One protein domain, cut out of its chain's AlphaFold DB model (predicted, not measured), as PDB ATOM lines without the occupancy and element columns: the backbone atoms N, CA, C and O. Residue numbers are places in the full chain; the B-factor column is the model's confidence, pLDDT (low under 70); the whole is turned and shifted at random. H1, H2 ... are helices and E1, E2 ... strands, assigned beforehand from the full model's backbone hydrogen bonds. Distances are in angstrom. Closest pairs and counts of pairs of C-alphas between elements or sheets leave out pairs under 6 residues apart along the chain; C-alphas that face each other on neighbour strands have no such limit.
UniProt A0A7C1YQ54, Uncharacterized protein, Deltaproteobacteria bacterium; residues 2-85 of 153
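What this domain is: This is residues 2 to 85 of the 153 residues of an uncharacterized protein of Deltaproteobacteria bacterium (UniProt A0A7C1YQ54). A short two-stranded sheet, E1 beside E2, has H5 packed on it and H6 just beyond E2; from this side the earlier part of the chain leads away past H4 and H3 to H1 and H2 on the far side, so that the whole traces an open U with few contacts between its parts. Residues 4 to 10, of which 4 to 9 belong to H1, stick out at the far tip. The printed part has 84 residues with six named helices and two named strands, in the order H1 H2 H3 H4 E1 H5 E2 H6; the sheet, E1 then E2, is parallel, and the class is mostly helix. By its radius of gyration of the C-alphas, 13.7 A, the whole is compact, and the C-alphas span 34 by 29 by 23 A.

How they stand to each other: Look first at E1, residues 49 to 52, and E2, residues 67 to 70, parallel neighbours at 23 degrees, where N 50 and O 67 are within hydrogen-bond range at 2.8 A, as are N 69 and O 50 at 2.8 A. Between them in the chain is H5, residues 55 to 63, which completes a strand-helix-strand unit, two parallel neighbour strands with a helix between them, and its crossover is right-handed. The closest C-alphas of H5 and E2 are those of Ile 58 and Gly 68, 5.4 A apart. For H6, residues 74 to 83, and E2 the closest are those of His 69 and Leu 77, at 7.7 A. H4, residues 32 to 41, and H5 are close but not clearly touching, the C-alphas of Phe 34 and Ala 61 being closest at 6.6 A, with a steep tilt of 65 degrees, the same way. H3, residues 21 to 24, is apart from H4 and from H2, residues 11 to 14. H2 and H1, residues 2 to 9, are close but not clearly touching, the closest C-alphas being those of Asp 6 and Tyr 12, 6.1 A apart. Every O i to N i+4 pair is within hydrogen-bond range in H1, H4, H5 and H6; H2 and H3 are too short for such a pair.

Where its parts are: Find C-alpha 49 at (-43.910, -35.039, 46.655), where E1 begins its 10.2 A; E2 is 10.6 A long. H5 measures 12.5 A and H4 14.2 A. Find C-alpha 2 at (-65.385, -37.862, 38.873), where H1 begins its 10.4 A; H2 and H3 follow with four residues each. H6 runs 14.4 A to C-alpha 83 at (-40.953, -28.372, 57.259).

The domain as a whole: The two C-alphas farthest apart, those of Arg 8 and Lys 63, are 36.1 A apart. The printed part has no cut, and no link is long. The mean pLDDT of the printed part is 92.3, and no printed residue is under 70.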
ATOM      1  N   LEU A   2     -66.368 -38.964  38.761       87.12
ATOM      2  CA  LEU A   2     -65.385 -37.862  38.873       87.12
ATOM      3  C   LEU A   2     -65.761 -36.608  38.063       87.12
ATOM      4  O   LEU A   2     -65.717 -35.514  38.611       87.12
ATOM      5  N   ASP A   3     -66.216 -36.754  36.813       90.25
ATOM      6  CA  ASP A   3     -66.657 -35.596  36.011       90.25
ATOM      7  C   ASP A   3     -67.953 -34.950  36.571       90.25
ATOM      8  O   ASP A   3     -68.297 -33.817  36.253       90.25
ATOM      9  N   GLU A   4     -68.711 -35.657  37.415       92.75
ATOM     10  CA  GLU A   4     -69.873 -35.089  38.113       92.75
ATOM     11  C   GLU A   4     -69.447 -34.254  39.323       92.75
ATOM     12  O   GLU A   4     -69.946 -33.143  39.501       92.75
ATOM     13  N   LEU A   5     -68.492 -34.755  40.112       91.06
ATOM     14  CA  LEU A   5     -67.878 -33.989  41.195       91.06
ATOM     15  C   LEU A   5     -67.192 -32.734  40.668       91.06
ATOM     16  O   LEU A   5     -67.344 -31.667  41.259       91.06
ATOM     17  N   ASP A   6     -66.490 -32.843  39.543       93.00
ATOM     18  CA  ASP A   6     -65.866 -31.687  38.917       93.00
ATOM     19  C   ASP A   6     -66.904 -30.646  38.478       93.00
ATOM     20  O   ASP A   6     -66.796 -29.484  38.853       93.00
ATOM     21  N   ARG A   7     -67.995 -31.052  37.813       93.62
ATOM     22  CA  ARG A   7     -69.081 -30.114  37.466       93.62
ATOM     23  C   ARG A   7     -69.685 -29.400  38.678       93.62
ATOM     24  O   ARG A   7     -70.158 -28.276  38.537       93.62
ATOM     25  N   ARG A   8     -69.708 -30.044  39.848       93.88
ATOM     26  CA  ARG A   8     -70.301 -29.481  41.072       93.88
ATOM     27  C   ARG A   8     -69.337 -28.605  41.872       93.88
ATOM     28  O   ARG A   8     -69.780 -27.632  42.476       93.88
ATOM     29  N   TYR A   9     -68.060 -28.967  41.913       92.38
ATOM     30  CA  TYR A   9     -67.076 -28.379  42.828       92.38
ATOM     31  C   TYR A   9     -65.860 -27.765  42.122       92.38
ATOM     32  O   TYR A   9     -65.002 -27.200  42.789       92.38
ATOM     33  N   ASN A  10     -65.788 -27.856  40.792       90.62
ATOM     34  CA  ASN A  10     -64.714 -27.333  39.943       90.62
ATOM     35  C   ASN A  10     -63.308 -27.792  40.378       90.62
ATOM     36  O   ASN A  10     -62.346 -27.023  40.382       90.62
ATOM     37  N   ILE A  11     -63.199 -29.059  40.783       90.50
ATOM     38  CA  ILE A  11     -61.995 -29.638  41.391       90.50
ATOM     39  C   ILE A  11     -60.821 -29.616  40.410       90.50
ATOM     40  O   ILE A  11     -59.691 -29.345  40.813       90.50
ATOM     41  N   TYR A  12     -61.074 -29.870  39.125       92.31
ATOM     42  CA  TYR A  12     -60.049 -29.934  38.084       92.31
ATOM     43  C   TYR A  12     -59.307 -28.611  37.912       92.31
ATOM     44  O   TYR A  12     -58.126 -28.627  37.584       92.31
ATOM     45  N   SER A  13     -59.946 -27.479  38.218       89.94
ATOM     46  CA  SER A  13     -59.312 -26.158  38.132       89.94
ATOM     47  C   SER A  13     -58.161 -25.942  39.122       89.94
ATOM     48  O   SER A  13     -57.384 -25.003  38.959       89.94
ATOM     49  N   HIS A  14     -58.032 -26.795  40.143       89.06
ATOM     50  CA  HIS A  14     -56.950 -26.721  41.126       89.06
ATOM     51  C   HIS A  14     -55.669 -27.448  40.696       89.06
ATOM     52  O   HIS A  14     -54.691 -27.415  41.442       89.06
ATOM     53  N   PHE A  15     -55.666 -28.107  39.533       92.00
ATOM     54  CA  PHE A  15     -54.553 -28.931  39.071       92.00
ATOM     55  C   PHE A  15     -54.096 -28.514  37.673       92.00
ATOM     56  O   PHE A  15     -54.910 -28.379  36.763       92.00
ATOM     57  N   ASP A  16     -52.782 -28.393  37.479       92.81
ATOM     58  CA  ASP A  16     -52.192 -28.162  36.154       92.81
ATOM     59  C   ASP A  16     -52.251 -29.423  35.269       92.81
ATOM     60  O   ASP A  16     -52.380 -29.339  34.049       92.81
ATOM     61  N   TYR A  17     -52.188 -30.605  35.893       93.19
ATOM     62  CA  TYR A  17     -52.218 -31.909  35.229       93.19
ATOM     63  C   TYR A  17     -53.208 -32.856  35.909       93.19
ATOM     64  O   TYR A  17     -53.296 -32.916  37.136       93.19
ATOM     65  N   LEU A  18     -53.914 -33.659  35.106       92.44
ATOM     66  CA  LEU A  18     -54.866 -34.664  35.581       92.44
ATOM     67  C   LEU A  18     -54.504 -36.051  35.043       92.44
ATOM     68  O   LEU A  18     -54.678 -36.345  33.860       92.44
ATOM     69  N   PHE A  19     -54.061 -36.934  35.937       91.00
ATOM     70  CA  PHE A  19     -53.758 -38.333  35.630       91.00
ATOM     71  C   PHE A  19     -54.858 -39.240  36.178       91.00
ATOM     72  O   PHE A  19     -54.811 -39.701  37.318       91.00
ATOM     73  N   ILE A  20     -55.890 -39.469  35.368       89.69
ATOM     74  CA  ILE A  20     -57.074 -40.232  35.773       89.69
ATOM     75  C   ILE A  20     -56.960 -41.660  35.238       89.69
ATOM     76  O   ILE A  20     -56.977 -41.862  34.025       89.69
ATOM     77  N   SER A  21     -56.893 -42.646  36.137       84.94
ATOM     78  CA  SER A  21     -56.591 -44.051  35.813       84.94
ATOM     79  C   SER A  21     -57.450 -44.637  34.691       84.94
ATOM     80  O   SER A  21     -56.914 -45.214  33.750       84.94
ATOM     81  N   PHE A  22     -58.770 -44.422  34.718       83.94
ATOM     82  CA  PHE A  22     -59.665 -44.920  33.665       83.94
ATOM     83  C   PHE A  22     -59.451 -44.243  32.302       83.94
ATOM     84  O   PHE A  22     -59.784 -44.832  31.279       83.94
ATOM     85  N   LYS A  23     -58.914 -43.014  32.270       83.62
ATOM     86  CA  LYS A  23     -58.634 -42.280  31.024       83.62
ATOM     87  C   LYS A  23     -57.295 -42.702  30.413       83.62
ATOM     88  O   LYS A  23     -57.149 -42.660  29.199       83.62
ATOM     89  N   ILE A  24     -56.330 -43.099  31.245       84.19
ATOM     90  CA  ILE A  24     -54.951 -43.404  30.820       84.19
ATOM     91  C   ILE A  24     -54.625 -44.905  30.792       84.19
ATOM     92  O   ILE A  24     -53.574 -45.283  30.288       84.19
ATOM     93  N   GLY A  25     -55.488 -45.762  31.346       85.44
ATOM     94  CA  GLY A  25     -55.291 -47.216  31.384       85.44
ATOM     95  C   GLY A  25     -54.222 -47.700  32.372       85.44
ATOM     96  O   GLY A  25     -53.852 -48.869  32.344       85.44
ATOM     97  N   LEU A  26     -53.729 -46.823  33.251       83.50
ATOM     98  CA  LEU A  26     -52.721 -47.123  34.270       83.50
ATOM     99  C   LEU A  26     -53.326 -46.934  35.661       83.50
ATOM    100  O   LEU A  26     -54.087 -45.996  35.902       83.50
ATOM    101  N   THR A  27     -52.976 -47.814  36.594       84.00
ATOM    102  CA  THR A  27     -53.425 -47.733  37.993       84.00
ATOM    103  C   THR A  27     -52.232 -47.538  38.917       84.00
ATOM    104  O   THR A  27     -51.099 -47.777  38.520       84.00
ATOM    105  N   LYS A  28     -52.480 -47.143  40.169       76.88
ATOM    106  CA  LYS A  28     -51.419 -46.968  41.175       76.88
ATOM    107  C   LYS A  28     -50.745 -48.282  41.600       76.88
ATOM    108  O   LYS A  28     -49.653 -48.242  42.148       76.88
ATOM    109  N   HIS A  29     -51.344 -49.430  41.267       78.88
ATOM    110  CA  HIS A  29     -50.705 -50.744  41.399       78.88
ATOM    111  C   HIS A  29     -49.667 -51.015  40.302       78.88
ATOM    112  O   HIS A  29     -48.812 -51.881  40.480       78.88
ATOM    113  N   ASP A  30     -49.721 -50.284  39.183       83.31
ATOM    114  CA  ASP A  30     -48.666 -50.300  38.177       83.31
ATOM    115  C   ASP A  30     -47.697 -49.140  38.452       83.31
ATOM    116  O   ASP A  30     -48.033 -47.979  38.199       83.31
ATOM    117  N   PRO A  31     -46.472 -49.411  38.936       82.50
ATOM    118  CA  PRO A  31     -45.516 -48.360  39.264       82.50
ATOM    119  C   PRO A  31     -45.087 -47.522  38.047       82.50
ATOM    120  O   PRO A  31     -44.479 -46.468  38.238       82.50
ATOM    121  N   LYS A  32     -45.425 -47.921  36.810       88.88
ATOM    122  CA  LYS A  32     -45.247 -47.087  35.608       88.88
ATOM    123  C   LYS A  32     -46.044 -45.785  35.655       88.88
ATOM    124  O   LYS A  32     -45.693 -44.854  34.936       88.88
ATOM    125  N   ILE A  33     -47.091 -45.684  36.483       91.38
ATOM    126  CA  ILE A  33     -47.844 -44.431  36.625       91.38
ATOM    127  C   ILE A  33     -46.953 -43.276  37.096       91.38
ATOM    128  O   ILE A  33     -47.144 -42.143  36.661       91.38
ATOM    129  N   PHE A  34     -45.971 -43.559  37.957       93.12
ATOM    130  CA  PHE A  34     -45.074 -42.544  38.500       93.12
ATOM    131  C   PHE A  34     -44.107 -42.043  37.430       93.12
ATOM    132  O   PHE A  34     -43.950 -40.833  37.281       93.12
ATOM    133  N   ASP A  35     -43.538 -42.961  36.644       93.12
ATOM    134  CA  ASP A  35     -42.669 -42.624  35.512       93.12
ATOM    135  C   ASP A  35     -43.448 -41.793  34.482       93.12
ATOM    136  O   ASP A  35     -43.031 -40.697  34.118       93.12
ATOM    137  N   TYR A  36     -44.648 -42.254  34.112       94.06
ATOM    138  CA  TYR A  36     -45.539 -41.551  33.188       94.06
ATOM    139  C   TYR A  36     -45.876 -40.134  33.673       94.06
ATOM    140  O   TYR A  36     -45.822 -39.181  32.896       94.06
ATOM    141  N   ALA A  37     -46.218 -39.972  34.954       93.94
ATOM    142  CA  ALA A  37     -46.533 -38.665  35.519       93.94
ATOM    143  C   ALA A  37     -45.310 -37.732  35.493       93.94
ATOM    144  O   ALA A  37     -45.436 -36.588  35.058       93.94
ATOM    145  N   CYS A  38     -44.132 -38.216  35.900       95.75
ATOM    146  CA  CYS A  38     -42.890 -37.436  35.877       95.75
ATOM    147  C   CYS A  38     -42.522 -37.002  34.451       95.75
ATOM    148  O   CYS A  38     -42.224 -35.830  34.225       95.75
ATOM    149  N   GLU A  39     -42.624 -37.908  33.475       95.31
ATOM    150  CA  GLU A  39     -42.377 -37.611  32.059       95.31
ATOM    151  C   GLU A  39     -43.342 -36.552  31.513       95.31
ATOM    152  O   GLU A  39     -42.916 -35.617  30.833       95.31
ATOM    153  N   LYS A  40     -44.642 -36.665  31.819       95.56
ATOM    154  CA  LYS A  40     -45.656 -35.705  31.356       95.56
ATOM    155  C   LYS A  40     -45.517 -34.334  32.003       95.56
ATOM    156  O   LYS A  40     -45.759 -33.339  31.325       95.56
ATOM    157  N   MET A  41     -45.133 -34.285  33.275       95.31
ATOM    158  CA  MET A  41     -44.871 -33.031  33.983       95.31
ATOM    159  C   MET A  41     -43.491 -32.443  33.661       95.31
ATOM    160  O   MET A  41     -43.268 -31.273  33.949       95.31
ATOM    161  N   GLN A  42     -42.584 -33.230  33.069       96.56
ATOM    162  CA  GLN A  42     -41.172 -32.884  32.858       96.56
ATOM    163  C   GLN A  42     -40.438 -32.539  34.168       96.56
ATOM    164  O   GLN A  42     -39.645 -31.602  34.222       96.56
ATOM    165  N   ILE A  43     -40.712 -33.304  35.230       96.19
ATOM    166  CA  ILE A  43     -40.151 -33.109  36.576       96.19
ATOM    167  C   ILE A  43     -39.360 -34.355  36.978       96.19
ATOM    168  O   ILE A  43     -39.792 -35.479  36.707       96.19
ATOM    169  N   ALA A  44     -38.212 -34.180  37.637       95.81
ATOM    170  CA  ALA A  44     -37.431 -35.313  38.122       95.81
ATOM    171  C   ALA A  44     -38.105 -35.963  39.348       95.81
ATOM    172  O   ALA A  44     -38.604 -35.244  40.216       95.81
ATOM    173  N   PRO A  45     -38.067 -37.302  39.509       96.31
ATOM    174  CA  PRO A  45     -38.723 -37.976  40.633       96.31
ATOM    175  C   PRO A  45     -38.419 -37.380  42.025       96.31
ATOM    176  O   PRO A  45     -39.369 -37.145  42.770       96.31
ATOM    177  N   PRO A  46     -37.166 -37.010  42.378       96.44
ATOM    178  CA  PRO A  46     -36.854 -36.440  43.697       96.44
ATOM    179  C   PRO A  46     -37.488 -35.066  43.987       96.44
ATOM    180  O   PRO A  46     -37.504 -34.614  45.141       96.44
ATOM    181  N   GLU A  47     -37.984 -34.385  42.954       94.75
ATOM    182  CA  GLU A  47     -38.691 -33.106  43.049       94.75
ATOM    183  C   GLU A  47     -40.201 -33.292  43.254       94.75
ATOM    184  O   GLU A  47     -40.901 -32.339  43.596       94.75
ATOM    185  N   VAL A  48     -40.710 -34.519  43.102       95.94
ATOM    186  CA  VAL A  48     -42.123 -34.845  43.289       95.94
ATOM    187  C   VAL A  48     -42.379 -35.282  44.729       95.94
ATOM    188  O   VAL A  48     -41.730 -36.188  45.255       95.94
ATOM    189  N   TYR A  49     -43.372 -34.652  45.355       96.19
ATOM    190  CA  TYR A  49     -43.910 -35.039  46.655       96.19
ATOM    191  C   TYR A  49     -45.296 -35.659  46.469       96.19
ATOM    192  O   TYR A  49     -46.257 -34.967  46.132       96.19
ATOM    193  N   PHE A  50     -45.383 -36.976  46.638       96.19
ATOM    194  CA  PHE A  50     -46.595 -37.754  46.415       96.19
ATOM    195  C   PHE A  50     -47.367 -37.976  47.721       96.19
ATOM    196  O   PHE A  50     -46.795 -38.385  48.728       96.19
ATOM    197  N   VAL A  51     -48.674 -37.728  47.697       96.69
ATOM    198  CA  VAL A  51     -49.567 -37.865  48.855       96.69
ATOM    199  C   VAL A  51     -50.678 -38.846  48.504       96.69
ATOM    200  O   VAL A  51     -51.357 -38.678  47.491       96.69
ATOM    201  N   ASP A  52     -50.854 -39.868  49.334       95.69
ATOM    202  CA  ASP A  52     -51.851 -40.927  49.153       95.69
ATOM    203  C   ASP A  52     -52.210 -41.515  50.519       95.69
ATOM    204  O   ASP A  52     -51.362 -41.571  51.408       95.69
ATOM    205  N   ASP A  53     -53.448 -41.945  50.713       96.31
ATOM    206  CA  ASP A  53     -53.894 -42.583  51.954       96.31
ATOM    207  C   ASP A  53     -53.475 -44.060  52.038       96.31
ATOM    208  O   ASP A  53     -53.413 -44.617  53.135       96.31
ATOM    209  N   ASN A  54     -53.120 -44.692  50.913       95.25
ATOM    210  CA  ASN A  54     -52.649 -46.071  50.887       95.25
ATOM    211  C   ASN A  54     -51.110 -46.158  51.042       95.25
ATOM    212  O   ASN A  54     -50.364 -45.760  50.136       95.25
ATOM    213  N   PRO A  55     -50.597 -46.770  52.130       95.75
ATOM    214  CA  PRO A  55     -49.160 -46.940  52.351       95.75
ATOM    215  C   PRO A  55     -48.428 -47.722  51.254       95.75
ATOM    216  O   PRO A  55     -47.245 -47.474  51.017       95.75
ATOM    217  N   GLU A  56     -49.093 -48.656  50.574       94.75
ATOM    218  CA  GLU A  56     -48.481 -49.444  49.496       94.75
ATOM    219  C   GLU A  56     -48.153 -48.571  48.280       94.75
ATOM    220  O   GLU A  56     -47.067 -48.684  47.708       94.75
ATOM    221  N   ASN A  57     -49.044 -47.633  47.939       94.44
ATOM    222  CA  ASN A  57     -48.813 -46.667  46.863       94.44
ATOM    223  C   ASN A  57     -47.612 -45.770  47.185       94.44
ATOM    224  O   ASN A  57     -46.786 -45.499  46.311       94.44
ATOM    225  N   ILE A  58     -47.475 -45.354  48.448       96.25
ATOM    226  CA  ILE A  58     -46.320 -44.578  48.909       96.25
ATOM    227  C   ILE A  58     -45.027 -45.385  48.776       96.25
ATOM    228  O   ILE A  58     -44.042 -44.872  48.249       96.25
ATOM    229  N   GLN A  59     -45.019 -46.662  49.168       95.69
ATOM    230  CA  GLN A  59     -43.837 -47.514  48.994       95.69
ATOM    231  C   GLN A  59     -43.430 -47.660  47.522       95.69
ATOM    232  O   GLN A  59     -42.236 -47.658  47.213       95.69
ATOM    233  N   LEU A  60     -44.395 -47.775  46.607       94.38
ATOM    234  CA  LEU A  60     -44.121 -47.818  45.169       94.38
ATOM    235  C   LEU A  60     -43.530 -46.495  44.661       94.38
ATOM    236  O   LEU A  60     -42.547 -46.525  43.921       94.38
ATOM    237  N   ALA A  61     -44.064 -45.354  45.103       95.12
ATOM    238  CA  ALA A  61     -43.536 -44.034  44.759       95.12
ATOM    239  C   ALA A  61     -42.087 -43.849  45.248       95.12
ATOM    240  O   ALA A  61     -41.219 -43.435  44.477       95.12
ATOM    241  N   LEU A  62     -41.795 -44.240  46.494       95.94
ATOM    242  CA  LEU A  62     -40.443 -44.184  47.066       95.94
ATOM    243  C   LEU A  62     -39.451 -45.044  46.266       95.94
ATOM    244  O   LEU A  62     -38.343 -44.598  45.971       95.94
ATOM    245  N   LYS A  63     -39.853 -46.253  45.840       95.75
ATOM    246  CA  LYS A  63     -39.028 -47.124  44.974       95.75
ATOM    247  C   LYS A  63     -38.721 -46.502  43.608       95.75
ATOM    248  O   LYS A  63     -37.738 -46.887  42.980       95.75
ATOM    249  N   LYS A  64     -39.547 -45.561  43.149       95.06
ATOM    250  CA  LYS A  64     -39.355 -44.788  41.914       95.06
ATOM    251  C   LYS A  64     -38.561 -43.494  42.115       95.06
ATOM    252  O   LYS A  64     -38.332 -42.767  41.156       95.06
ATOM    253  N   GLY A  65     -38.101 -43.224  43.337       96.12
ATOM    254  CA  GLY A  65     -37.291 -42.050  43.660       96.12
ATOM    255  C   GLY A  65     -38.104 -40.790  43.957       96.12
ATOM    256  O   GLY A  65     -37.516 -39.716  44.049       96.12
ATOM    257  N   LEU A  66     -39.426 -40.910  44.113       97.00
ATOM    258  CA  LEU A  66     -40.274 -39.822  44.588       97.00
ATOM    259  C   LEU A  66     -40.140 -39.672  46.103       97.00
ATOM    260  O   LEU A  66     -39.770 -40.614  46.807       97.00
ATOM    261  N   LYS A  67     -40.513 -38.503  46.621       96.31
ATOM    262  CA  LYS A  67     -40.853 -38.343  48.040       96.31
ATOM    263  C   LYS A  67     -42.314 -38.741  48.237       96.31
ATOM    264  O   LYS A  67     -43.127 -38.547  47.334       96.31
ATOM    265  N   GLY A  68     -42.657 -39.278  49.403       95.50
ATOM    266  CA  GLY A  68     -43.997 -39.802  49.649       95.50
ATOM    267  C   GLY A  68     -44.484 -39.587  51.078       95.50
ATOM    268  O   GLY A  68     -43.707 -39.746  52.014       95.50
ATOM    269  N   HIS A  69     -45.772 -39.280  51.226       96.44
ATOM    270  CA  HIS A  69     -46.458 -39.091  52.502       96.44
ATOM    271  C   HIS A  69     -47.762 -39.884  52.547       96.44
ATOM    272  O   HIS A  69     -48.629 -39.718  51.686       96.44
ATOM    273  N   VAL A  70     -47.912 -40.713  53.583       97.75
ATOM    274  CA  VAL A  70     -49.170 -41.414  53.860       97.75
ATOM    275  C   VAL A  70     -50.139 -40.435  54.512       97.75
ATOM    276  O   VAL A  70     -49.951 -40.074  55.674       97.75
ATOM    277  N   TYR A  71     -51.176 -40.032  53.783       97.50
ATOM    278  CA  TYR A  71     -52.185 -39.114  54.297       97.50
ATOM    279  C   TYR A  71     -52.991 -39.766  55.424       97.50
ATOM    280  O   TYR A  71     -53.574 -40.835  55.249       97.50
ATOM    281  N   ARG A  72     -53.033 -39.105  56.583       94.50
ATOM    282  CA  ARG A  72     -53.833 -39.526  57.747       94.50
ATOM    283  C   ARG A  72     -54.802 -38.438  58.170       94.50
ATOM    284  O   ARG A  72     -55.977 -38.701  58.398       94.50
ATOM    285  N   ASP A  73     -54.295 -37.218  58.239       95.75
ATOM    286  CA  ASP A  73     -55.046 -36.032  58.588       95.75
ATOM    287  C   ASP A  73     -54.390 -34.794  57.971       95.75
ATOM    288  O   ASP A  73     -53.244 -34.809  57.509       95.75
ATOM    289  N   PHE A  74     -55.168 -33.718  57.943       92.56
ATOM    290  CA  PHE A  74     -54.774 -32.471  57.313       92.56
ATOM    291  C   PHE A  74     -53.630 -31.776  58.059       92.56
ATOM    292  O   PHE A  74     -52.698 -31.285  57.424       92.56
ATOM    293  N   ASP A  75     -53.662 -31.755  59.392       92.38
ATOM    294  CA  ASP A  75     -52.691 -31.010  60.197       92.38
ATOM    295  C   ASP A  75     -51.289 -31.613  60.085       92.38
ATOM    296  O   ASP A  75     -50.306 -30.880  59.908       92.38
ATOM    297  N   ALA A  76     -51.193 -32.944  60.108       91.81
ATOM    298  CA  ALA A  76     -49.951 -33.675  59.896       91.81
ATOM    299  C   ALA A  76     -49.357 -33.394  58.508       91.81
ATOM    300  O   ALA A  76     -48.173 -33.059  58.408       91.81
ATOM    301  N   LEU A  77     -50.178 -33.454  57.450       94.56
ATOM    302  CA  LEU A  77     -49.735 -33.151  56.087       94.56
ATOM    303  C   LEU A  77     -49.209 -31.712  55.980       94.56
ATOM    304  O   LEU A  77     -48.118 -31.481  55.455       94.56
ATOM    305  N   ILE A  78     -49.961 -30.733  56.489       93.31
ATOM    306  CA  ILE A  78     -49.578 -29.317  56.415       93.31
ATOM    307  C   ILE A  78     -48.294 -29.044  57.199       93.31
ATOM    308  O   ILE A  78     -47.457 -28.259  56.742       93.31
ATOM    309  N   LYS A  79     -48.126 -29.669  58.369       90.56
ATOM    310  CA  LYS A  79     -46.901 -29.553  59.163       90.56
ATOM    311  C   LYS A  79     -45.689 -30.041  58.369       90.56
ATOM    312  O   LYS A  79     -44.735 -29.280  58.213       90.56
ATOM    313  N   GLU A  80     -45.757 -31.244  57.807       92.75
ATOM    314  CA  GLU A  80     -44.653 -31.810  57.026       92.75
ATOM    315  C   GLU A  80     -44.352 -30.973  55.773       92.75
ATOM    316  O   GLU A  80     -43.201 -30.628  55.505       92.75
ATOM    317  N   MET A  81     -45.382 -30.536  55.042       93.25
ATOM    318  CA  MET A  81     -45.190 -29.686  53.863       93.25
ATOM    319  C   MET A  81     -44.548 -28.328  54.194       93.25
ATOM    320  O   MET A  81     -43.860 -27.757  53.342       93.25
ATOM    321  N   LYS A  82     -44.760 -27.786  55.404       91.50
ATOM    322  CA  LYS A  82     -44.071 -26.573  55.881       91.50
ATOM    323  C   LYS A  82     -42.605 -26.855  56.206       91.50
ATOM    324  O   LYS A  82     -41.748 -26.079  55.794       91.50
ATOM    325  N   GLU A  83     -42.320 -27.951  56.907       90.94
ATOM    326  CA  GLU A  83     -40.953 -28.372  57.259       90.94
ATOM    327  C   GLU A  83     -40.103 -28.650  56.008       90.94
ATOM    328  O   GLU A  83     -38.936 -28.268  55.951       90.94
ATOM    329  N   LEU A  84     -40.715 -29.213  54.961       90.19
ATOM    330  CA  LEU A  84     -40.088 -29.434  53.654       90.19
ATOM    331  C   LEU A  84     -39.974 -28.165  52.790       90.19
ATOM    332  O   LEU A  84     -39.411 -28.216  51.696       90.19
ATOM    333  N   GLY A  85     -40.528 -27.031  53.232       89.19
ATOM    334  CA  GLY A  85     -40.522 -25.772  52.480       89.19
ATOM    335  C   GLY A  85     -41.416 -25.759  51.230       89.19
ATOM    336  O   GLY A  85     -41.326 -24.820  50.435       89.19
TER     337      GLY A  85